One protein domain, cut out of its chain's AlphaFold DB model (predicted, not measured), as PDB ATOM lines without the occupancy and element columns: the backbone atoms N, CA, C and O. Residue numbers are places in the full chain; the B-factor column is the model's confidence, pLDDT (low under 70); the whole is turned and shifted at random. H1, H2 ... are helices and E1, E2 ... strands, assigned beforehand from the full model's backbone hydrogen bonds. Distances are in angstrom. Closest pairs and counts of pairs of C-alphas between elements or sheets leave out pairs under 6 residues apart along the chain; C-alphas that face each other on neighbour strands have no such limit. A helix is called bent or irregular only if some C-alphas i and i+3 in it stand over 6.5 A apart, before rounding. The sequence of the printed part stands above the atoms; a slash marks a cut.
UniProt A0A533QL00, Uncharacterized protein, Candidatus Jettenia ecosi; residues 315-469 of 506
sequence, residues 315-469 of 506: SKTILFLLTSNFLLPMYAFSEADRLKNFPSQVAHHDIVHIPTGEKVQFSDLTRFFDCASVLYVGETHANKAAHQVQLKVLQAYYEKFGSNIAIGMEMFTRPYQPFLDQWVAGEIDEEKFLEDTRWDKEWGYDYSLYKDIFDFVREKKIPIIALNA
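What this domain is: This is residues 315 to 469 of the 506 residues of an uncharacterized protein of Candidatus Jettenia ecosi (UniProt A0A533QL00). What does the model look like? A strongly twisted wall of four parallel strands, in the order E4, E1, E5, E6, has H3 along one face, with H7 side by side with H3 and with H4, H5 and H6 gathered toward the E5 and E6 end. Toward the other end lie H2, which packs on H3, and the small hairpin of E2 and E3, while residues 326 to 336 stick out. What is it made of, and how large is it? The printed part has 155 residues with seven named helices and six named strands, in the order E1 H1 E2 E3 H2 E4 H3 E5 H4 H5 H6 H7 E6, a mixed class of helices and strands. It is compact, with a radius of gyration of the C-alphas of 17.0 A, yet elongated, spanning 50 by 32 by 28 A.

How they stand to each other: How do the four parallel strands pair? E1, residues 318 to 323, has the edge strand E4, residues 374 to 379, as a neighbour at 26 degrees, with N 320 and O 375 2.7 A apart, within hydrogen-bond range. E5, residues 407 to 413, is at 41 degrees to E1, with N 321 and O 408 at 2.9 A. The edge strand E6, residues 464 to 468, is at 45 degrees to E5, with N 465 and O 407 at 2.8 A. Which helices are on this sheet? H3, residues 384 to 401, is on one face, making two layers, at a height over the sheet of 9.3 A, over E4 and E1; E4, H3 and E5 form a split strand-helix-strand unit, parallel strands joined through a helix with E1 between them, its crossover right-handed. H4, residues 414 to 425, is irregular, with C-alphas 415 and 418 7.5 A apart, and is only just over E6, on which 3 of its C-alphas fall; their closest C-alphas, of Arg 414 and Ala 466, are 5.3 A apart. H6, residues 439 to 442, and H7, residues 451 to 459, only graze the sheet; H4, H5, residues 430 to 436, H6 and H7 lie between E5 and E6 in a strand-helix-strand unit. Which helices touch? H7 touches residues 387 to 391 of H3, the closest C-alphas being Leu 391 and Ile 453 at 5.7 A, at a shallow tilt of 19 degrees, the same way. H4 and H5 form a helical hairpin, with C-alphas of Trp 423 and Phe 433 6.6 A apart, and H4 touches H7 only at their ends. H2, residues 362 to 371, touches residues 396 to 400 of H3 at a steep tilt of 55 degrees, its Thr 366 C-alpha 7.3 A from that of Ala 396. What of the rest, and of the helix backbones? E2, residues 351 to 353, and E3, residues 358 to 360, form an antiparallel hairpin, with N 360 and O 351 at 2.8 A; H1, residues 335 to 338, touches no helix. Every O i to N i+4 pair is within hydrogen-bond range in H3, H5 and H7, but 6 of 8 in H4 and 1 of 6 in H2, where 6 of 7 O i to N i+3 pairs are; H1 and H6 are too short for an i+4 pair.

Where its parts are: Where does the first strand begin? E1 begins at C-alpha 318, (-22.697, 44.142, 28.447), and is 16.3 A long, as is E4. How long are the main helices? H3 is 25.6 A long from C-alpha 384 at (-32.360, 45.223, 7.635), H4 17.9 A and H2 16.0 A. Where does the last strand end? E6, 12.4 A long, ends at C-alpha 468, (-33.602, 32.420, 25.823).

The domain as a whole: How far does it reach, and is it cut? The two C-alphas farthest apart, of Ala 336 and Glu 427, are 52.0 A apart, and the printed part has no cut. Which links are long, and where is confidence low? The links E1 to H1 and H1 to E2 are long. Mean pLDDT of the printed part is 77.0, with residues 315 to 342 and 370 to 373 under 70.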
ATOM      1  N   SER A 315     -14.677  44.509  34.731       34.50
ATOM      2  CA  SER A 315     -14.697  45.965  34.674       34.50
ATOM      3  C   SER A 315     -15.541  46.529  33.529       34.50
ATOM      4  O   SER A 315     -15.625  47.752  33.457       34.50
ATOM      5  N   LYS A 316     -16.113  45.757  32.590       36.03
ATOM      6  CA  LYS A 316     -16.755  46.408  31.435       36.03
ATOM      7  C   LYS A 316     -18.050  45.726  30.919       36.03
ATOM      8  O   LYS A 316     -18.186  44.512  30.807       36.03
ATOM      9  N   THR A 317     -19.018  46.623  30.786       42.22
ATOM     10  CA  THR A 317     -20.310  46.751  30.102       42.22
ATOM     11  C   THR A 317     -20.797  45.646  29.138       42.22
ATOM     12  O   THR A 317     -20.081  45.241  28.234       42.22
ATOM     13  N   ILE A 318     -22.059  45.196  29.278       39.12
ATOM     14  CA  ILE A 318     -22.697  44.142  28.447       39.12
ATOM     15  C   ILE A 318     -23.797  44.752  27.557       39.12
ATOM     16  O   ILE A 318     -24.666  45.467  28.049       39.12
ATOM     17  N   LEU A 319     -23.819  44.440  26.260       34.62
ATOM     18  CA  LEU A 319     -24.841  44.885  25.301       34.62
ATOM     19  C   LEU A 319     -25.867  43.759  25.070       34.62
ATOM     20  O   LEU A 319     -25.497  42.611  24.872       34.62
ATOM     21  N   PHE A 320     -27.162  44.048  25.090       40.44
ATOM     22  CA  PHE A 320     -28.242  43.096  24.815       40.44
ATOM     23  C   PHE A 320     -28.971  43.503  23.531       40.44
ATOM     24  O   PHE A 320     -29.595  44.563  23.468       40.44
ATOM     25  N   LEU A 321     -28.932  42.638  22.521       40.03
ATOM     26  CA  LEU A 321     -29.754  42.746  21.321       40.03
ATOM     27  C   LEU A 321     -31.021  41.918  21.582       40.03
ATOM     28  O   LEU A 321     -30.995  40.687  21.534       40.03
ATOM     29  N   LEU A 322     -32.101  42.596  21.975       35.16
ATOM     30  CA  LEU A 322     -33.387  41.968  22.287       35.16
ATOM     31  C   LEU A 322     -34.419  42.278  21.212       35.16
ATOM     32  O   LEU A 322     -34.354  43.301  20.531       35.16
ATOM     33  N   THR A 323     -35.418  41.415  21.139       35.19
ATOM     34  CA  THR A 323     -36.535  41.521  20.217       35.19
ATOM     35  C   THR A 323     -37.813  41.912  20.940       35.19
ATOM     36  O   THR A 323     -37.958  41.781  22.160       35.19
ATOM     37  N   SER A 324     -38.740  42.498  20.193       36.34
ATOM     38  CA  SER A 324     -39.845  43.288  20.732       36.34
ATOM     39  C   SER A 324     -41.002  42.484  21.343       36.34
ATOM     40  O   SER A 324     -42.117  42.997  21.386       36.34
ATOM     41  N   ASN A 325     -40.789  41.259  21.837       30.64
ATOM     42  CA  ASN A 325     -41.867  40.440  22.413       30.64
ATOM     43  C   ASN A 325     -41.834  40.275  23.939       30.64
ATOM     44  O   ASN A 325     -42.747  39.676  24.507       30.64
ATOM     45  N   PHE A 326     -40.898  40.918  24.643       29.17
ATOM     46  CA  PHE A 326     -41.103  41.246  26.057       29.17
ATOM     47  C   PHE A 326     -41.829  42.589  26.182       29.17
ATOM     48  O   PHE A 326     -41.260  43.609  26.568       29.17
ATOM     49  N   LEU A 327     -43.135  42.567  25.909       31.38
ATOM     50  CA  LEU A 327     -44.050  43.525  26.517       31.38
ATOM     51  C   LEU A 327     -44.022  43.280  28.036       31.38
ATOM     52  O   LEU A 327     -44.841  42.556  28.599       31.38
ATOM     53  N   LEU A 328     -43.075  43.927  28.728       27.30
ATOM     54  CA  LEU A 328     -43.375  44.492  30.044       27.30
ATOM     55  C   LEU A 328     -44.771  45.113  29.928       27.30
ATOM     56  O   LEU A 328     -45.003  45.799  28.929       27.30
ATOM     57  N   PRO A 329     -45.705  44.884  30.869       30.77
ATOM     58  CA  PRO A 329     -47.006  45.520  30.789       30.77
ATOM     59  C   PRO A 329     -46.757  47.025  30.729       30.77
ATOM     60  O   PRO A 329     -46.431  47.665  31.729       30.77
ATOM     61  N   MET A 330     -46.893  47.583  29.527       33.31
ATOM     62  CA  MET A 330     -46.822  49.004  29.209       33.31
ATOM     63  C   MET A 330     -48.048  49.730  29.782       33.31
ATOM     64  O   MET A 330     -48.548  50.673  29.189       33.31
ATOM     65  N   TYR A 331     -48.547  49.293  30.933       30.70
ATOM     66  CA  TYR A 331     -49.716  49.821  31.619       30.70
ATOM     67  C   TYR A 331     -49.329  50.689  32.827       30.70
ATOM     68  O   TYR A 331     -50.172  50.978  33.665       30.70
ATOM     69  N   ALA A 332     -48.065  51.121  32.930       33.75
ATOM     70  CA  ALA A 332     -47.594  52.003  34.007       33.75
ATOM     71  C   ALA A 332     -47.350  53.465  33.579       33.75
ATOM     72  O   ALA A 332     -46.973  54.284  34.406       33.75
ATOM     73  N   PHE A 333     -47.587  53.812  32.313       35.81
ATOM     74  CA  PHE A 333     -47.613  55.199  31.845       35.81
ATOM     75  C   PHE A 333     -48.783  55.342  30.885       35.81
ATOM     76  O   PHE A 333     -48.837  54.602  29.896       35.81
ATOM     77  N   SER A 334     -49.703  56.263  31.180       38.00
ATOM     78  CA  SER A 334     -50.769  56.627  30.246       38.00
ATOM     79  C   SER A 334     -50.146  56.973  28.885       38.00
ATOM     80  O   SER A 334     -49.054  57.547  28.823       38.00
ATOM     81  N   GLU A 335     -50.794  56.595  27.780       42.09
ATOM     82  CA  GLU A 335     -50.349  56.989  26.431       42.09
ATOM     83  C   GLU A 335     -50.190  58.512  26.296       42.09
ATOM     84  O   GLU A 335     -49.333  58.978  25.546       42.09
ATOM     85  N   ALA A 336     -50.943  59.282  27.091       45.75
ATOM     86  CA  ALA A 336     -50.951  60.740  27.073       45.75
ATOM     87  C   ALA A 336     -49.616  61.388  27.497       45.75
ATOM     88  O   ALA A 336     -49.316  62.485  27.031       45.75
ATOM     89  N   ASP A 337     -48.788  60.730  28.319       46.00
ATOM     90  CA  ASP A 337     -47.506  61.307  28.764       46.00
ATOM     91  C   ASP A 337     -46.297  60.878  27.915       46.00
ATOM     92  O   ASP A 337     -45.282  61.572  27.913       46.00
ATOM     93  N   ARG A 338     -46.378  59.776  27.149       47.28
ATOM     94  CA  ARG A 338     -45.240  59.294  26.326       47.28
ATOM     95  C   ARG A 338     -44.987  60.135  25.084       47.28
ATOM     96  O   ARG A 338     -43.857  60.203  24.614       47.28
ATOM     97  N   LEU A 339     -46.043  60.741  24.550       52.34
ATOM     98  CA  LEU A 339     -45.993  61.548  23.332       52.34
ATOM     99  C   LEU A 339     -45.927  63.050  23.616       52.34
ATOM    100  O   LEU A 339     -45.722  63.827  22.692       52.34
ATOM    101  N   LYS A 340     -46.058  63.466  24.881       59.28
ATOM    102  CA  LYS A 340     -46.155  64.881  25.261       59.28
ATOM    103  C   LYS A 340     -44.934  65.704  24.838       59.28
ATOM    104  O   LYS A 340     -45.081  66.868  24.488       59.28
ATOM    105  N   ASN A 341     -43.765  65.063  24.822       61.31
ATOM    106  CA  ASN A 341     -42.506  65.648  24.368       61.31
ATOM    107  C   ASN A 341     -42.043  65.079  23.017       61.31
ATOM    108  O   ASN A 341     -41.017  65.508  22.506       61.31
ATOM    109  N   PHE A 342     -42.738  64.104  22.424       68.44
ATOM    110  CA  PHE A 342     -42.257  63.489  21.187       68.44
ATOM    111  C   PHE A 342     -42.388  64.497  20.034       68.44
ATOM    112  O   PHE A 342     -43.461  65.082  19.860       68.44
ATOM    113  N   PRO A 343     -41.322  64.747  19.255       72.50
ATOM    114  CA  PRO A 343     -41.352  65.767  18.220       72.50
ATOM    115  C   PRO A 343     -42.423  65.441  17.175       72.50
ATOM    116  O   PRO A 343     -42.569  64.296  16.747       72.50
ATOM    117  N   SER A 344     -43.156  66.470  16.740       70.38
ATOM    118  CA  SER A 344     -44.274  66.348  15.791       70.38
ATOM    119  C   SER A 344     -43.860  65.816  14.415       70.38
ATOM    120  O   SER A 344     -44.706  65.329  13.667       70.38
ATOM    121  N   GLN A 345     -42.568  65.892  14.082       75.06
ATOM    122  CA  GLN A 345     -41.976  65.322  12.876       75.06
ATOM    123  C   GLN A 345     -40.621  64.671  13.193       75.06
ATOM    124  O   GLN A 345     -39.702  65.322  13.700       75.06
ATOM    125  N   VAL A 346     -40.492  63.392  12.835       78.50
ATOM    126  CA  VAL A 346     -39.245  62.616  12.888       78.50
ATOM    127  C   VAL A 346     -38.843  62.287  11.455       78.50
ATOM    128  O   VAL A 346     -39.597  61.637  10.730       78.50
ATOM    129  N   ALA A 347     -37.683  62.775  11.031       82.81
ATOM    130  CA  ALA A 347     -37.124  62.487   9.720       82.81
ATOM    131  C   ALA A 347     -36.359  61.156   9.732       82.81
ATOM    132  O   ALA A 347     -35.971  60.632  10.778       82.81
ATOM    133  N   HIS A 348     -36.113  60.603   8.545       78.06
ATOM    134  CA  HIS A 348     -35.290  59.405   8.409       78.06
ATOM    135  C   HIS A 348     -33.880  59.660   8.980       78.06
ATOM    136  O   HIS A 348     -33.244  60.647   8.617       78.06
ATOM    137  N   HIS A 349     -33.394  58.744   9.827       79.75
ATOM    138  CA  HIS A 349     -32.151  58.825  10.621       79.75
ATOM    139  C   HIS A 349     -32.166  59.721  11.870       79.75
ATOM    140  O   HIS A 349     -31.153  59.759  12.571       79.75
ATOM    141  N   ASP A 350     -33.272  60.394  12.195       86.25
ATOM    142  CA  ASP A 350     -33.358  61.118  13.464       86.25
ATOM    143  C   ASP A 350     -33.278  60.144  14.651       86.25
ATOM    144  O   ASP A 350     -33.956  59.114  14.688       86.25
ATOM    145  N   ILE A 351     -32.476  60.501  15.657       86.81
ATOM    146  CA  ILE A 351     -32.423  59.809  16.946       86.81
ATOM    147  C   ILE A 351     -33.065  60.734  17.971       86.81
ATOM    148  O   ILE A 351     -32.646  61.878  18.120       86.81
ATOM    149  N   VAL A 352     -34.089  60.253  18.671       85.06
ATOM    150  CA  VAL A 352     -34.870  61.066  19.612       85.06
ATOM    151  C   VAL A 352     -34.695  60.535  21.028       85.06
ATOM    152  O   VAL A 352     -34.928  59.353  21.297       85.06
ATOM    153  N   HIS A 353     -34.322  61.409  21.958       81.81
ATOM    154  CA  HIS A 353     -34.291  61.088  23.377       81.81
ATOM    155  C   HIS A 353     -35.713  61.151  23.955       81.81
ATOM    156  O   HIS A 353     -36.221  62.223  24.271       81.81
ATOM    157  N   ILE A 354     -36.360  59.990  24.099       76.38
ATOM    158  CA  ILE A 354     -37.791  59.868  24.452       76.38
ATOM    159  C   ILE A 354     -38.212  60.707  25.679       76.38
ATOM    160  O   ILE A 354     -39.249  61.364  25.594       76.38
ATOM    161  N   PRO A 355     -37.460  60.752  26.801       71.75
ATOM    162  CA  PRO A 355     -37.867  61.553  27.958       71.75
ATOM    163  C   PRO A 355     -37.936  63.065  27.694       71.75
ATOM    164  O   PRO A 355     -38.829  63.729  28.221       71.75
ATOM    165  N   THR A 356     -37.001  63.616  26.907       76.25
ATOM    166  CA  THR A 356     -36.923  65.071  26.658       76.25
ATOM    167  C   THR A 356     -37.548  65.489  25.336       76.25
ATOM    168  O   THR A 356     -37.884  66.656  25.185       76.25
ATOM    169  N   GLY A 357     -37.718  64.565  24.388       79.38
ATOM    170  CA  GLY A 357     -38.181  64.883  23.040       79.38
ATOM    171  C   GLY A 357     -37.107  65.409  22.095       79.38
ATOM    172  O   GLY A 357     -37.375  65.648  20.919       79.38
ATOM    173  N   GLU A 358     -35.890  65.611  22.592       81.81
ATOM    174  CA  GLU A 358     -34.829  66.255  21.828       81.81
ATOM    175  C   GLU A 358     -34.226  65.300  20.798       81.81
ATOM    176  O   GLU A 358     -34.016  64.110  21.062       81.81
ATOM    177  N   LYS A 359     -33.908  65.846  19.622       86.31
ATOM    178  CA  LYS A 359     -33.101  65.149  18.623       86.31
ATOM    179  C   LYS A 359     -31.649  65.152  19.081       86.31
ATOM    180  O   LYS A 359     -31.104  66.201  19.415       86.31
ATOM    181  N   VAL A 360     -31.029  63.984  19.069       86.25
ATOM    182  CA  VAL A 360     -29.634  63.786  19.459       86.25
ATOM    183  C   VAL A 360     -28.843  63.233  18.285       86.25
ATOM    184  O   VAL A 360     -29.396  62.605  17.382       86.25
ATOM    185  N   GLN A 361     -27.535  63.458  18.290       86.00
ATOM    186  CA  GLN A 361     -26.641  62.839  17.322       86.00
ATOM    187  C   GLN A 361     -26.213  61.459  17.813       86.00
ATOM    188  O   GLN A 361     -26.163  61.183  19.012       86.00
ATOM    189  N   PHE A 362     -25.827  60.583  16.886       83.75
ATOM    190  CA  PHE A 362     -25.318  59.261  17.252       83.75
ATOM    191  C   PHE A 362     -24.079  59.355  18.162       83.75
ATOM    192  O   PHE A 362     -23.926  58.570  19.093       83.75
ATOM    193  N   SER A 363     -23.236  60.375  17.968       81.31
ATOM    194  CA  SER A 363     -22.098  60.663  18.848       81.31
ATOM    195  C   SER A 363     -22.511  60.952  20.293       81.31
ATOM    196  O   SER A 363     -21.767  60.617  21.215       81.31
ATOM    197  N   ASP A 364     -23.697  61.521  20.522       80.12
ATOM    198  CA  ASP A 364     -24.199  61.801  21.868       80.12
ATOM    199  C   ASP A 364     -24.578  60.514  22.616       80.12
ATOM    200  O   ASP A 364     -24.485  60.480  23.844       80.12
ATOM    201  N   LEU A 365     -24.909  59.427  21.901       76.38
ATOM    202  CA  LEU A 365     -25.193  58.115  22.502       76.38
ATOM    203  C   LEU A 365     -24.005  57.590  23.315       76.38
ATOM    204  O   LEU A 365     -24.192  56.998  24.378       76.38
ATOM    205  N   THR A 366     -22.780  57.883  22.870       71.19
ATOM    206  CA  THR A 366     -21.554  57.449  23.556       71.19
ATOM    207  C   THR A 366     -21.436  58.001  24.978       71.19
ATOM    208  O   THR A 366     -20.835  57.348  25.837       71.19
ATOM    209  N   ARG A 367     -22.048  59.160  25.268       72.25
ATOM    210  CA  ARG A 367     -22.093  59.751  26.617       72.25
ATOM    211  C   ARG A 367     -22.964  58.937  27.573       72.25
ATOM    212  O   ARG A 367     -22.698  58.901  28.769       72.25
ATOM    213  N   PHE A 368     -23.980  58.250  27.055       70.56
ATOM    214  CA  PHE A 368     -24.874  57.417  27.862       70.56
ATOM    215  C   PHE A 368     -24.293  56.033  28.154       70.56
ATOM    216  O   PHE A 368     -24.721  55.380  29.107       70.56
ATOM    217  N   PHE A 369     -23.294  55.598  27.386       77.75
ATOM    218  CA  PHE A 369     -22.662  54.293  27.570       77.75
ATOM    219  C   PHE A 369     -21.978  54.143  28.938       77.75
ATOM    220  O   PHE A 369     -21.961  53.043  29.478       77.75
ATOM    221  N   ASP A 370     -21.492  55.233  29.544       69.00
ATOM    222  CA  ASP A 370     -20.865  55.201  30.881       69.00
ATOM    223  C   ASP A 370     -21.885  55.048  32.016       69.00
ATOM    224  O   ASP A 370     -21.561  54.626  33.127       69.00
ATOM    225  N   CYS A 371     -23.142  55.390  31.741       65.25
ATOM    226  CA  CYS A 371     -24.216  55.411  32.727       65.25
ATOM    227  C   CYS A 371     -24.968  54.078  32.812       65.25
ATOM    228  O   CYS A 371     -25.808  53.908  33.702       65.25
ATOM    229  N   ALA A 372     -24.693  53.139  31.902       64.12
ATOM    230  CA  ALA A 372     -25.444  51.903  31.756       64.12
ATOM    231  C   ALA A 372     -24.510  50.694  31.655       64.12
ATOM    232  O   ALA A 372     -23.757  50.556  30.703       64.12
ATOM    233  N   SER A 373     -24.613  49.769  32.612       63.28
ATOM    234  CA  SER A 373     -23.904  48.479  32.562       63.28
ATOM    235  C   SER A 373     -24.544  47.479  31.593       63.28
ATOM    236  O   SER A 373     -23.928  46.463  31.273       63.28
ATOM    237  N   VAL A 374     -25.789  47.752  31.181       77.88
ATOM    238  CA  VAL A 374     -26.574  46.974  30.221       77.88
ATOM    239  C   VAL A 374     -27.239  47.934  29.243       77.88
ATOM    240  O   VAL A 374     -27.988  48.809  29.678       77.88
ATOM    241  N   LEU A 375     -26.989  47.761  27.946       80.56
ATOM    242  CA  LEU A 375     -27.643  48.525  26.881       80.56
ATOM    243  C   LEU A 375     -28.580  47.603  26.092       80.56
ATOM    244  O   LEU A 375     -28.155  46.544  25.653       80.56
ATOM    245  N   TYR A 376     -29.845  47.987  25.929       83.44
ATOM    246  CA  TYR A 376     -30.813  47.247  25.118       83.44
ATOM    247  C   TYR A 376     -30.957  47.907  23.749       83.44
ATOM    248  O   TYR A 376     -31.216  49.109  23.684       83.44
ATOM    249  N   VAL A 377     -30.838  47.129  22.672       86.50
ATOM    250  CA  VAL A 377     -31.084  47.607  21.303       86.50
ATOM    251  C   VAL A 377     -32.202  46.782  20.680       86.50
ATOM    252  O   VAL A 377     -31.997  45.619  20.331       86.50
ATOM    253  N   GLY A 378     -33.389  47.384  20.597       80.69
ATOM    254  CA  GLY A 378     -34.571  46.760  20.005       80.69
ATOM    255  C   GLY A 378     -34.505  46.715  18.479       80.69
ATOM    256  O   GLY A 378     -33.947  47.614  17.854       80.69
ATOM    257  N   GLU A 379     -35.105  45.682  17.890       83.81
ATOM    258  CA  GLU A 379     -35.242  45.507  16.441       83.81
ATOM    259  C   GLU A 379     -36.657  45.062  16.042       83.81
ATOM    260  O   GLU A 379     -37.504  44.769  16.891       83.81
ATOM    261  N   THR A 380     -36.908  45.052  14.731       80.94
ATOM    262  CA  THR A 380     -37.957  44.229  14.114       80.94
ATOM    263  C   THR A 380     -37.286  43.224  13.178       80.94
ATOM    264  O   THR A 380     -36.503  43.636  12.328       80.94
ATOM    265  N   HIS A 381     -37.610  41.935  13.302       80.12
ATOM    266  CA  HIS A 381     -36.731  40.840  12.861       80.12
ATOM    267  C   HIS A 381     -36.417  40.787  11.364       80.12
ATOM    268  O   HIS A 381     -35.402  40.246  10.945       80.12
ATOM    269  N   ALA A 382     -37.322  41.311  10.538       84.19
ATOM    270  CA  ALA A 382     -37.167  41.357   9.086       84.19
ATOM    271  C   ALA A 382     -36.629  42.715   8.592       84.19
ATOM    272  O   ALA A 382     -36.583  42.972   7.390       84.19
ATOM    273  N   ASN A 383     -36.266  43.624   9.502       85.50
ATOM    274  CA  ASN A 383     -35.868  44.984   9.171       85.50
ATOM    275  C   ASN A 383     -34.342  45.113   9.115       85.50
ATOM    276  O   ASN A 383     -33.674  45.369  10.118       85.50
ATOM    277  N   LYS A 384     -33.796  45.042   7.897       88.00
ATOM    278  CA  LYS A 384     -32.360  45.223   7.635       88.00
ATOM    279  C   LYS A 384     -31.793  46.527   8.211       88.00
ATOM    280  O   LYS A 384     -30.684  46.526   8.741       88.00
ATOM    281  N   ALA A 385     -32.541  47.631   8.157       86.00
ATOM    282  CA  ALA A 385     -32.079  48.910   8.698       86.00
ATOM    283  C   ALA A 385     -31.954  48.875  10.232       86.00
ATOM    284  O   ALA A 385     -31.035  49.475  10.786       86.00
ATOM    285  N   ALA A 386     -32.821  48.125  10.922       85.75
ATOM    286  CA  ALA A 386     -32.712  47.930  12.368       85.75
ATOM    287  C   ALA A 386     -31.428  47.165  12.737       85.75
ATOM    288  O   ALA A 386     -30.707  47.583  13.642       85.75
ATOM    289  N   HIS A 387     -31.078  46.114  11.990       90.88
ATOM    290  CA  HIS A 387     -29.832  45.367  12.208       90.88
ATOM    291  C   HIS A 387     -28.580  46.194  11.893       90.88
ATOM    292  O   HIS A 387     -27.593  46.129  12.624       90.88
ATOM    293  N   GLN A 388     -28.637  47.068  10.884       90.38
ATOM    294  CA  GLN A 388     -27.563  48.034  10.628       90.38
ATOM    295  C   GLN A 388     -27.374  49.014  11.795       90.38
ATOM    296  O   GLN A 388     -26.243  49.366  12.127       90.38
ATOM    297  N   VAL A 389     -28.460  49.443  12.450       90.00
ATOM    298  CA  VAL A 389     -28.374  50.257  13.673       90.00
ATOM    299  C   VAL A 389     -27.768  49.449  14.822       90.00
ATOM    300  O   VAL A 389     -26.891  49.968  15.511       90.00
ATOM    301  N   GLN A 390     -28.162  48.185  15.006       92.94
ATOM    302  CA  GLN A 390     -27.564  47.303  16.018       92.94
ATOM    303  C   GLN A 390     -26.051  47.161  15.828       92.94
ATOM    304  O   GLN A 390     -25.303  47.334  16.792       92.94
ATOM    305  N   LEU A 391     -25.599  46.923  14.594       94.62
ATOM    306  CA  LEU A 391     -24.177  46.838  14.267       94.62
ATOM    307  C   LEU A 391     -23.446  48.156  14.551       94.62
ATOM    308  O   LEU A 391     -22.409  48.137  15.208       94.62
ATOM    309  N   LYS A 392     -24.001  49.302  14.131       92.56
ATOM    310  CA  LYS A 392     -23.409  50.623  14.412       92.56
ATOM    311  C   LYS A 392     -23.268  50.882  15.910       92.56
ATOM    312  O   LYS A 392     -22.236  51.379  16.356       92.56
ATOM    313  N   VAL A 393     -24.290  50.544  16.700       91.88
ATOM    314  CA  VAL A 393     -24.243  50.676  18.165       91.88
ATOM    315  C   VAL A 393     -23.184  49.750  18.753       91.88
ATOM    316  O   VAL A 393     -22.388  50.202  19.569       91.88
ATOM    317  N   LEU A 394     -23.130  48.490  18.317       93.12
ATOM    318  CA  LEU A 394     -22.131  47.518  18.759       93.12
ATOM    319  C   LEU A 394     -20.700  47.976  18.441       93.12
ATOM    320  O   LEU A 394     -19.841  47.917  19.318       93.12
ATOM    321  N   GLN A 395     -20.455  48.481  17.232       94.06
ATOM    322  CA  GLN A 395     -19.162  49.032  16.819       94.06
ATOM    323  C   GLN A 395     -18.747  50.209  17.705       94.06
ATOM    324  O   GLN A 395     -17.665  50.176  18.280       94.06
ATOM    325  N   ALA A 396     -19.630  51.190  17.919       90.75
ATOM    326  CA  ALA A 396     -19.340  52.333  18.787       90.75
ATOM    327  C   ALA A 396     -19.120  51.927  20.257       90.75
ATOM    328  O   ALA A 396     -18.310  52.519  20.975       90.75
ATOM    329  N   TYR A 397     -19.832  50.901  20.725       88.75
ATOM    330  CA  TYR A 397     -19.649  50.347  22.065       88.75
ATOM    331  C   TYR A 397     -18.297  49.634  22.198       88.75
ATOM    332  O   TYR A 397     -17.600  49.801  23.201       88.75
ATOM    333  N   TYR A 398     -17.899  48.886  21.166       90.75
ATOM    334  CA  TYR A 398     -16.600  48.227  21.079       90.75
ATOM    335  C   TYR A 398     -15.450  49.228  20.974       90.75
ATOM    336  O   TYR A 398     -14.455  49.073  21.672       90.75
ATOM    337  N   GLU A 399     -15.576  50.287  20.176       90.62
ATOM    338  CA  GLU A 399     -14.570  51.357  20.100       90.62
ATOM    339  C   GLU A 399     -14.291  51.967  21.477       90.62
ATOM    340  O   GLU A 399     -13.146  52.267  21.814       90.62
ATOM    341  N   LYS A 400     -15.333  52.098  22.306       85.88
ATOM    342  CA  LYS A 400     -15.217  52.674  23.645       85.88
ATOM    343  C   LYS A 400     -14.670  51.701  24.693       85.88
ATOM    344  O   LYS A 400     -13.848  52.098  25.518       85.88
ATOM    345  N   PHE A 401     -15.128  50.449  24.711       84.62
ATOM    346  CA  PHE A 401     -14.803  49.497  25.790       84.62
ATOM    347  C   PHE A 401     -13.816  48.387  25.388       84.62
ATOM    348  O   PHE A 401     -13.266  47.689  26.256       84.62
ATOM    349  N   GLY A 402     -13.535  48.248  24.096       85.94
ATOM    350  CA  GLY A 402     -12.744  47.173  23.504       85.94
ATOM    351  C   GLY A 402     -13.423  45.809  23.632       85.94
ATOM    352  O   GLY A 402     -14.643  45.699  23.718       85.94
ATOM    353  N   SER A 403     -12.611  44.756  23.727       77.31
ATOM    354  CA  SER A 403     -13.040  43.350  23.851       77.31
ATOM    355  C   SER A 403     -13.769  42.991  25.143       77.31
ATOM    356  O   SER A 403     -14.141  41.843  25.351       77.31
ATOM    357  N   ASN A 404     -13.995  43.946  26.035       78.06
ATOM    358  CA  ASN A 404     -14.672  43.680  27.295       78.06
ATOM    359  C   ASN A 404     -16.146  44.064  27.193       78.06
ATOM    360  O   ASN A 404     -16.709  44.773  28.023       78.06
ATOM    361  N   ILE A 405     -16.757  43.605  26.127       86.50
ATOM    362  CA  ILE A 405     -18.190  43.649  25.962       86.50
ATOM    363  C   ILE A 405     -18.615  42.233  25.623       86.50
ATOM    364  O   ILE A 405     -17.829  41.454  25.094       86.50
ATOM    365  N   ALA A 406     -19.851  41.896  25.943       89.12
ATOM    366  CA  ALA A 406     -20.492  40.689  25.450       89.12
ATOM    367  C   ALA A 406     -21.819  41.094  24.823       89.12
ATOM    368  O   ALA A 406     -22.426  42.075  25.278       89.12
ATOM    369  N   ILE A 407     -22.261  40.348  23.813       91.50
ATOM    370  CA  ILE A 407     -23.589  40.531  23.234       91.50
ATOM    371  C   ILE A 407     -24.533  39.432  23.703       91.50
ATOM    372  O   ILE A 407     -24.265  38.246  23.557       91.50
ATOM    373  N   GLY A 408     -25.655  39.821  24.294       89.25
ATOM    374  CA  GLY A 408     -26.765  38.917  24.561       89.25
ATOM    375  C   GLY A 408     -27.690  38.855  23.354       89.25
ATOM    376  O   GLY A 408     -28.127  39.905  22.886       89.25
ATOM    377  N   MET A 409     -28.014  37.652  22.887       87.75
ATOM    378  CA  MET A 409     -28.860  37.425  21.717       87.75
ATOM    379  C   MET A 409     -30.068  36.544  22.056       87.75
ATOM    380  O   MET A 409     -29.936  35.435  22.579       87.75
ATOM    381  N   GLU A 410     -31.263  37.063  21.779       82.50
ATOM    382  CA  GLU A 410     -32.536  36.412  22.110       82.50
ATOM    383  C   GLU A 410     -32.815  35.152  21.280       82.50
ATOM    384  O   GLU A 410     -33.374  34.183  21.792       82.50
ATOM    385  N   MET A 411     -32.403  35.143  20.017       84.44
ATOM    386  CA  MET A 411     -32.626  34.035  19.086       84.44
ATOM    387  C   MET A 411     -31.984  32.719  19.521       84.44
ATOM    388  O   MET A 411     -32.435  31.650  19.112       84.44
ATOM    389  N   PHE A 412     -30.979  32.774  20.395       86.81
ATOM    390  CA  PHE A 412     -30.316  31.583  20.897       86.81
ATOM    391  C   PHE A 412     -30.856  31.158  22.253       86.81
ATOM    392  O   PHE A 412     -30.950  31.937  23.209       86.81
ATOM    393  N   THR A 413     -31.147  29.864  22.347       83.25
ATOM    394  CA  THR A 413     -31.477  29.215  23.611       83.25
ATOM    395  C   THR A 413     -30.236  28.611  24.267       83.25
ATOM    396  O   THR A 413     -29.272  28.252  23.594       83.25
ATOM    397  N   ARG A 414     -30.258  28.489  25.598       79.19
ATOM    398  CA  ARG A 414     -29.104  28.048  26.411       79.19
ATOM    399  C   ARG A 414     -28.350  26.798  25.915       79.19
ATOM    400  O   ARG A 414     -27.127  26.817  26.008       79.19
ATOM    401  N   PRO A 415     -29.002  25.732  25.406       80.06
ATOM    402  CA  PRO A 415     -28.301  24.557  24.884       80.06
ATOM    403  C   PRO A 415     -27.335  24.842  23.729       80.06
ATOM    404  O   PRO A 415     -26.416  24.060  23.525       80.06
ATOM    405  N   TYR A 416     -27.513  25.951  23.005       84.75
ATOM    406  CA  TYR A 416     -26.682  26.304  21.853       84.75
ATOM    407  C   TYR A 416     -25.427  27.115  22.221       84.75
ATOM    408  O   TYR A 416     -24.636  27.430  21.339       84.75
ATOM    409  N   GLN A 417     -25.209  27.431  23.507       86.69
ATOM    410  CA  GLN A 417     -24.050  28.214  23.957       86.69
ATOM    411  C   GLN A 417     -22.690  27.652  23.492       86.69
ATOM    412  O   GLN A 417     -21.894  28.451  23.008       86.69
ATOM    413  N   PRO A 418     -22.418  26.329  23.542       83.56
ATOM    414  CA  PRO A 418     -21.135  25.800  23.074       83.56
ATOM    415  C   PRO A 418     -20.841  26.127  21.604       83.56
ATOM    416  O   PRO A 418     -19.705  26.431  21.263       83.56
ATOM    417  N   PHE A 419     -21.860  26.128  20.741       88.31
ATOM    418  CA  PHE A 419     -21.698  26.434  19.316       88.31
ATOM    419  C   PHE A 419     -21.469  27.930  19.071       88.31
ATOM    420  O   PHE A 419     -20.729  28.308  18.166       88.31
ATOM    421  N   LEU A 420     -22.054  28.797  19.908       88.50
ATOM    422  CA  LEU A 420     -21.755  30.233  19.896       88.50
ATOM    423  C   LEU A 420     -20.296  30.496  20.280       88.50
ATOM    424  O   LEU A 420     -19.627  31.300  19.633       88.50
ATOM    425  N   ASP A 421     -19.802  29.796  21.301       83.06
ATOM    426  CA  ASP A 421     -18.416  29.918  21.757       83.06
ATOM    427  C   ASP A 421     -17.442  29.434  20.662       83.06
ATOM    428  O   ASP A 421     -16.479  30.133  20.345       83.06
ATOM    429  N   GLN A 422     -17.747  28.305  20.007       78.00
ATOM    430  CA  GLN A 422     -16.985  27.770  18.866       78.00
ATOM    431  C   GLN A 422     -16.970  28.720  17.660       78.00
ATOM    432  O   GLN A 422     -15.924  28.909  17.032       78.00
ATOM    433  N   TRP A 423     -18.102  29.357  17.341       91.56
ATOM    434  CA  TRP A 423     -18.177  30.361  16.274       91.56
ATOM    435  C   TRP A 423     -17.265  31.556  16.554       91.56
ATOM    436  O   TRP A 423     -16.465  31.938  15.697       91.56
ATOM    437  N   VAL A 424     -17.342  32.121  17.765       89.19
ATOM    438  CA  VAL A 424     -16.512  33.267  18.180       89.19
ATOM    439  C   VAL A 424     -15.027  32.893  18.223       89.19
ATOM    440  O   VAL A 424     -14.179  33.710  17.859       89.19
ATOM    441  N   ALA A 425     -14.698  31.661  18.622       84.31
ATOM    442  CA  ALA A 425     -13.335  31.127  18.592       84.31
ATOM    443  C   ALA A 425     -12.813  30.877  17.164       84.31
ATOM    444  O   ALA A 425     -11.602  30.809  16.949       84.31
ATOM    445  N   GLY A 426     -13.715  30.799  16.183       88.19
ATOM    446  CA  GLY A 426     -13.409  30.524  14.786       88.19
ATOM    447  C   GLY A 426     -13.191  29.042  14.473       88.19
ATOM    448  O   GLY A 426     -12.583  28.739  13.450       88.19
ATOM    449  N   GLU A 427     -13.676  28.149  15.337       86.56
ATOM    450  CA  GLU A 427     -13.509  26.691  15.253       86.56
ATOM    451  C   GLU A 427     -14.481  26.030  14.267       86.56
ATOM    452  O   GLU A 427     -14.200  24.947  13.758       86.56
ATOM    453  N   ILE A 428     -15.606  26.691  13.979       88.38
ATOM    454  CA  ILE A 428     -16.624  26.245  13.021       88.38
ATOM    455  C   ILE A 428     -16.836  27.292  11.917       88.38
ATOM    456  O   ILE A 428     -16.606  28.496  12.105       88.38
ATOM    457  N   ASP A 429     -17.238  26.831  10.737       91.94
ATOM    458  CA  ASP A 429     -17.620  27.686   9.612       91.94
ATOM    459  C   ASP A 429     -19.106  28.079   9.678       91.94
ATOM    460  O   ASP A 429     -19.821  27.743  10.623       91.94
ATOM    461  N   GLU A 430     -19.546  28.899   8.722       93.69
ATOM    462  CA  GLU A 430     -20.903  29.454   8.705       93.69
ATOM    463  C   GLU A 430     -21.963  28.369   8.517       93.69
ATOM    464  O   GLU A 430     -22.958  28.358   9.238       93.69
ATOM    465  N   GLU A 431     -21.728  27.425   7.607       93.44
ATOM    466  CA  GLU A 431     -22.650  26.320   7.352       93.44
ATOM    467  C   GLU A 431     -22.849  25.486   8.621       93.44
ATOM    468  O   GLU A 431     -23.984  25.257   9.053       93.44
ATOM    469  N   LYS A 432     -21.745  25.129   9.290       89.38
ATOM    470  CA  LYS A 432     -21.789  24.356  10.526       89.38
ATOM    471  C   LYS A 432     -22.432  25.127  11.677       89.38
ATOM    472  O   LYS A 432     -23.203  24.557  12.448       89.38
ATOM    473  N   PHE A 433     -22.176  26.430  11.773       92.19
ATOM    474  CA  PHE A 433     -22.803  27.296  12.769       92.19
ATOM    475  C   PHE A 433     -24.331  27.332  12.638       92.19
ATOM    476  O   PHE A 433     -25.044  27.201  13.639       92.19
ATOM    477  N   LEU A 434     -24.846  27.481  11.417       93.12
ATOM    478  CA  LEU A 434     -26.286  27.505  11.155       93.12
ATOM    479  C   LEU A 434     -26.944  26.152  11.428       93.12
ATOM    480  O   LEU A 434     -28.034  26.106  12.010       93.12
ATOM    481  N   GLU A 435     -26.267  25.062  11.062       91.50
ATOM    482  CA  GLU A 435     -26.715  23.697  11.341       91.50
ATOM    483  C   GLU A 435     -26.812  23.439  12.856       91.50
ATOM    484  O   GLU A 435     -27.880  23.073  13.359       91.50
ATOM    485  N   ASP A 436     -25.727  23.681  13.598       89.75
ATOM    486  CA  ASP A 436     -25.617  23.324  15.017       89.75
ATOM    487  C   ASP A 436     -26.491  24.209  15.920       89.75
ATOM    488  O   ASP A 436     -27.050  23.743  16.920       89.75
ATOM    489  N   THR A 437     -26.689  25.476  15.545       88.75
ATOM    490  CA  THR A 437     -27.651  26.367  16.219       88.75
ATOM    491  C   THR A 437     -29.091  26.170  15.745       88.75
ATOM    492  O   THR A 437     -30.018  26.722  16.345       88.75
ATOM    493  N   ARG A 438     -29.299  25.359  14.697       89.88
ATOM    494  CA  ARG A 438     -30.591  25.108  14.043       89.88
ATOM    495  C   ARG A 438     -31.306  26.407  13.665       89.88
ATOM    496  O   ARG A 438     -32.513  26.529  13.896       89.88
ATOM    497  N   TRP A 439     -30.565  27.363  13.107       88.44
ATOM    498  CA  TRP A 439     -31.004  28.742  12.869       88.44
ATOM    499  C   TRP A 439     -32.392  28.840  12.218       88.44
ATOM    500  O   TRP A 439     -33.280  29.508  12.747       88.44
ATOM    501  N   ASP A 440     -32.636  28.094  11.140       85.31
ATOM    502  CA  ASP A 440     -33.916  28.130  10.415       85.31
ATOM    503  C   ASP A 440     -35.102  27.629  11.248       85.31
ATOM    504  O   ASP A 440     -36.237  28.073  11.084       85.31
ATOM    505  N   LYS A 441     -34.862  26.697  12.174       82.88
ATOM    506  CA  LYS A 441     -35.913  26.116  13.020       82.88
ATOM    507  C   LYS A 441     -36.134  26.923  14.300       82.88
ATOM    508  O   LYS A 441     -37.253  27.007  14.821       82.88
ATOM    509  N   GLU A 442     -35.061  27.465  14.861       81.31
ATOM    510  CA  GLU A 442     -35.098  28.205  16.120       81.31
ATOM    511  C   GLU A 442     -35.453  29.671  15.909       81.31
ATOM    512  O   GLU A 442     -36.291  30.201  16.642       81.31
ATOM    513  N   TRP A 443     -34.901  30.294  14.876       86.88
ATOM    514  CA  TRP A 443     -35.170  31.683  14.544       86.88
ATOM    515  C   TRP A 443     -36.074  31.837  13.328       86.88
ATOM    516  O   TRP A 443     -37.112  32.487  13.430       86.88
ATOM    517  N   GLY A 444     -35.729  31.188  12.213       84.06
ATOM    518  CA  GLY A 444     -36.556  31.176  11.000       84.06
ATOM    519  C   GLY A 444     -36.590  32.491  10.217       84.06
ATOM    520  O   GLY A 444     -37.470  32.671   9.379       84.06
ATOM    521  N   TYR A 445     -35.647  33.401  10.478       87.75
ATOM    522  CA  TYR A 445     -35.418  34.606   9.677       87.75
ATOM    523  C   TYR A 445     -34.178  34.449   8.802       87.75
ATOM    524  O   TYR A 445     -33.278  33.681   9.133       87.75
ATOM    525  N   ASP A 446     -34.111  35.209   7.710       88.81
ATOM    526  CA  ASP A 446     -32.951  35.219   6.819       88.81
ATOM    527  C   ASP A 446     -31.670  35.586   7.591       88.81
ATOM    528  O   ASP A 446     -31.551  36.678   8.156       88.81
ATOM    529  N   TYR A 447     -30.709  34.660   7.617       90.88
ATOM    530  CA  TYR A 447     -29.422  34.839   8.285       90.88
ATOM    531  C   TYR A 447     -28.641  36.042   7.740       90.88
ATOM    532  O   TYR A 447     -27.929  36.706   8.499       90.88
ATOM    533  N   SER A 448     -28.829  36.390   6.462       91.69
ATOM    534  CA  SER A 448     -28.146  37.520   5.822       91.69
ATOM    535  C   SER A 448     -28.411  38.861   6.524       91.69
ATOM    536  O   SER A 448     -27.598  39.779   6.435       91.69
ATOM    537  N   LEU A 449     -29.514  38.968   7.276       90.75
ATOM    538  CA  LEU A 449     -29.861  40.144   8.076       90.75
ATOM    539  C   LEU A 449     -28.965  40.322   9.310       90.75
ATOM    540  O   LEU A 449     -28.754  41.452   9.751       90.75
ATOM    541  N   TYR A 450     -28.447  39.223   9.859       93.38
ATOM    542  CA  TYR A 450     -27.645  39.191  11.085       93.38
ATOM    543  C   TYR A 450     -26.162  38.921  10.818       93.38
ATOM    544  O   TYR A 450     -25.337  39.140  11.707       93.38
ATOM    545  N   LYS A 451     -25.819  38.461   9.609       94.62
ATOM    546  CA  LYS A 451     -24.467  38.058   9.219       94.62
ATOM    547  C   LYS A 451     -23.403  39.095   9.580       94.62
ATOM    548  O   LYS A 451     -22.438  38.746  10.248       94.62
ATOM    549  N   ASP A 452     -23.622  40.370   9.260       96.25
ATOM    550  CA  ASP A 452     -22.641  41.425   9.555       96.25
ATOM    551  C   ASP A 452     -22.354  41.566  11.066       96.25
ATOM    552  O   ASP A 452     -21.237  41.887  11.474       96.25
ATOM    553  N   ILE A 453     -23.350  41.301  11.921       96.06
ATOM    554  CA  ILE A 453     -23.184  41.296  13.382       96.06
ATOM    555  C   ILE A 453     -22.353  40.080  13.803       96.06
ATOM    556  O   ILE A 453     -21.434  40.231  14.607       96.06
ATOM    557  N   PHE A 454     -22.650  38.896  13.257       96.50
ATOM    558  CA  PHE A 454     -21.929  37.656  13.564       96.50
ATOM    559  C   PHE A 454     -20.476  37.670  13.097       96.50
ATOM    560  O   PHE A 454     -19.594  37.214  13.831       96.50
ATOM    561  N   ASP A 455     -20.228  38.231  11.921       95.94
ATOM    562  CA  ASP A 455     -18.890  38.412  11.373       95.94
ATOM    563  C   ASP A 455     -18.095  39.389  12.247       95.94
ATOM    564  O   ASP A 455     -16.971  39.082  12.646       95.94
ATOM    565  N   PHE A 456     -18.702  40.513  12.651       96.88
ATOM    566  CA  PHE A 456     -18.043  41.491  13.517       96.88
ATOM    567  C   PHE A 456     -17.676  40.911  14.890       96.88
ATOM    568  O   PHE A 456     -16.557  41.110  15.372       96.88
ATOM    569  N   VAL A 457     -18.585  40.176  15.540       94.75
ATOM    570  CA  VAL A 457     -18.279  39.575  16.851       94.75
ATOM    571  C   VAL A 457     -17.251  38.458  16.761       94.75
ATOM    572  O   VAL A 457     -16.432  38.340  17.670       94.75
ATOM    573  N   ARG A 458     -17.223  37.693  15.665       93.56
ATOM    574  CA  ARG A 458     -16.167  36.707  15.405       93.56
ATOM    575  C   ARG A 458     -14.820  37.391  15.190       93.56
ATOM    576  O   ARG A 458     -13.847  37.047  15.855       93.56
ATOM    577  N   GLU A 459     -14.769  38.406  14.328       94.94
ATOM    578  CA  GLU A 459     -13.548  39.166  14.037       94.94
ATOM    579  C   GLU A 459     -12.952  39.786  15.310       94.94
ATOM    580  O   GLU A 459     -11.748  39.696  15.563       94.94
ATOM    581  N   LYS A 460     -13.799  40.397  16.147       94.25
ATOM    582  CA  LYS A 460     -13.378  41.079  17.379       94.25
ATOM    583  C   LYS A 460     -13.314  40.173  18.611       94.25
ATOM    584  O   LYS A 460     -12.977  40.668  19.689       94.25
ATOM    585  N   LYS A 461     -13.612  38.878  18.456       89.88
ATOM    586  CA  LYS A 461     -13.700  37.875  19.532       89.88
ATOM    587  C   LYS A 461     -14.604  38.320  20.689       89.88
ATOM    588  O   LYS A 461     -14.256  38.178  21.859       89.88
ATOM    589  N   ILE A 462     -15.749  38.911  20.352       91.81
ATOM    590  CA  ILE A 462     -16.757  39.372  21.308       91.81
ATOM    591  C   ILE A 462     -17.643  38.176  21.685       91.81
ATOM    592  O   ILE A 462     -18.275  37.599  20.800       91.81
ATOM    593  N   PRO A 463     -17.744  37.809  22.975       89.38
ATOM    594  CA  PRO A 463     -18.598  36.707  23.403       89.38
ATOM    595  C   PRO A 463     -20.074  36.938  23.060       89.38
ATOM    596  O   PRO A 463     -20.620  38.015  23.323       89.38
ATOM    597  N   ILE A 464     -20.731  35.896  22.546       90.62
ATOM    598  CA  ILE A 464     -22.181  35.860  22.327       90.62
ATOM    599  C   ILE A 464     -22.818  35.044  23.451       90.62
ATOM    600  O   ILE A 464     -22.385  33.935  23.737       90.62
ATOM    601  N   ILE A 465     -23.863  35.569  24.087       87.94
ATOM    602  CA  ILE A 465     -24.572  34.917  25.190       87.94
ATOM    603  C   ILE A 465     -25.990  34.558  24.748       87.94
ATOM    604  O   ILE A 465     -26.791  35.442  24.428       87.94
ATOM    605  N   ALA A 466     -26.328  33.269  24.809       84.19
ATOM    606  CA  ALA A 466     -27.674  32.771  24.558       84.19
ATOM    607  C   ALA A 466     -28.634  33.187  25.683       84.19
ATOM    608  O   ALA A 466     -28.479  32.793  26.848       84.19
ATOM    609  N   LEU A 467     -29.644  33.993  25.353       79.44
ATOM    610  CA  LEU A 467     -30.517  34.588  26.366       79.44
ATOM    611  C   LEU A 467     -31.748  33.747  26.686       79.44
ATOM    612  O   LEU A 467     -32.191  33.737  27.843       79.44
ATOM    613  N   ASN A 468     -32.292  33.039  25.698       74.06
ATOM    614  CA  ASN A 468     -33.602  32.420  25.823       74.06
ATOM    615  C   ASN A 468     -33.574  31.018  26.442       74.06
ATOM    616  O   ASN A 468     -32.585  30.280  26.434       74.06
ATOM    617  N   ALA A 469     -34.710  30.647  27.029       72.44
ATOM    618  CA  ALA A 469     -34.965  29.281  27.463       72.44
ATOM    619  C   ALA A 469     -35.351  28.403  26.254       72.44
ATOM    620  O   ALA A 469     -35.941  28.920  25.307       72.44
TER     621      ALA A 469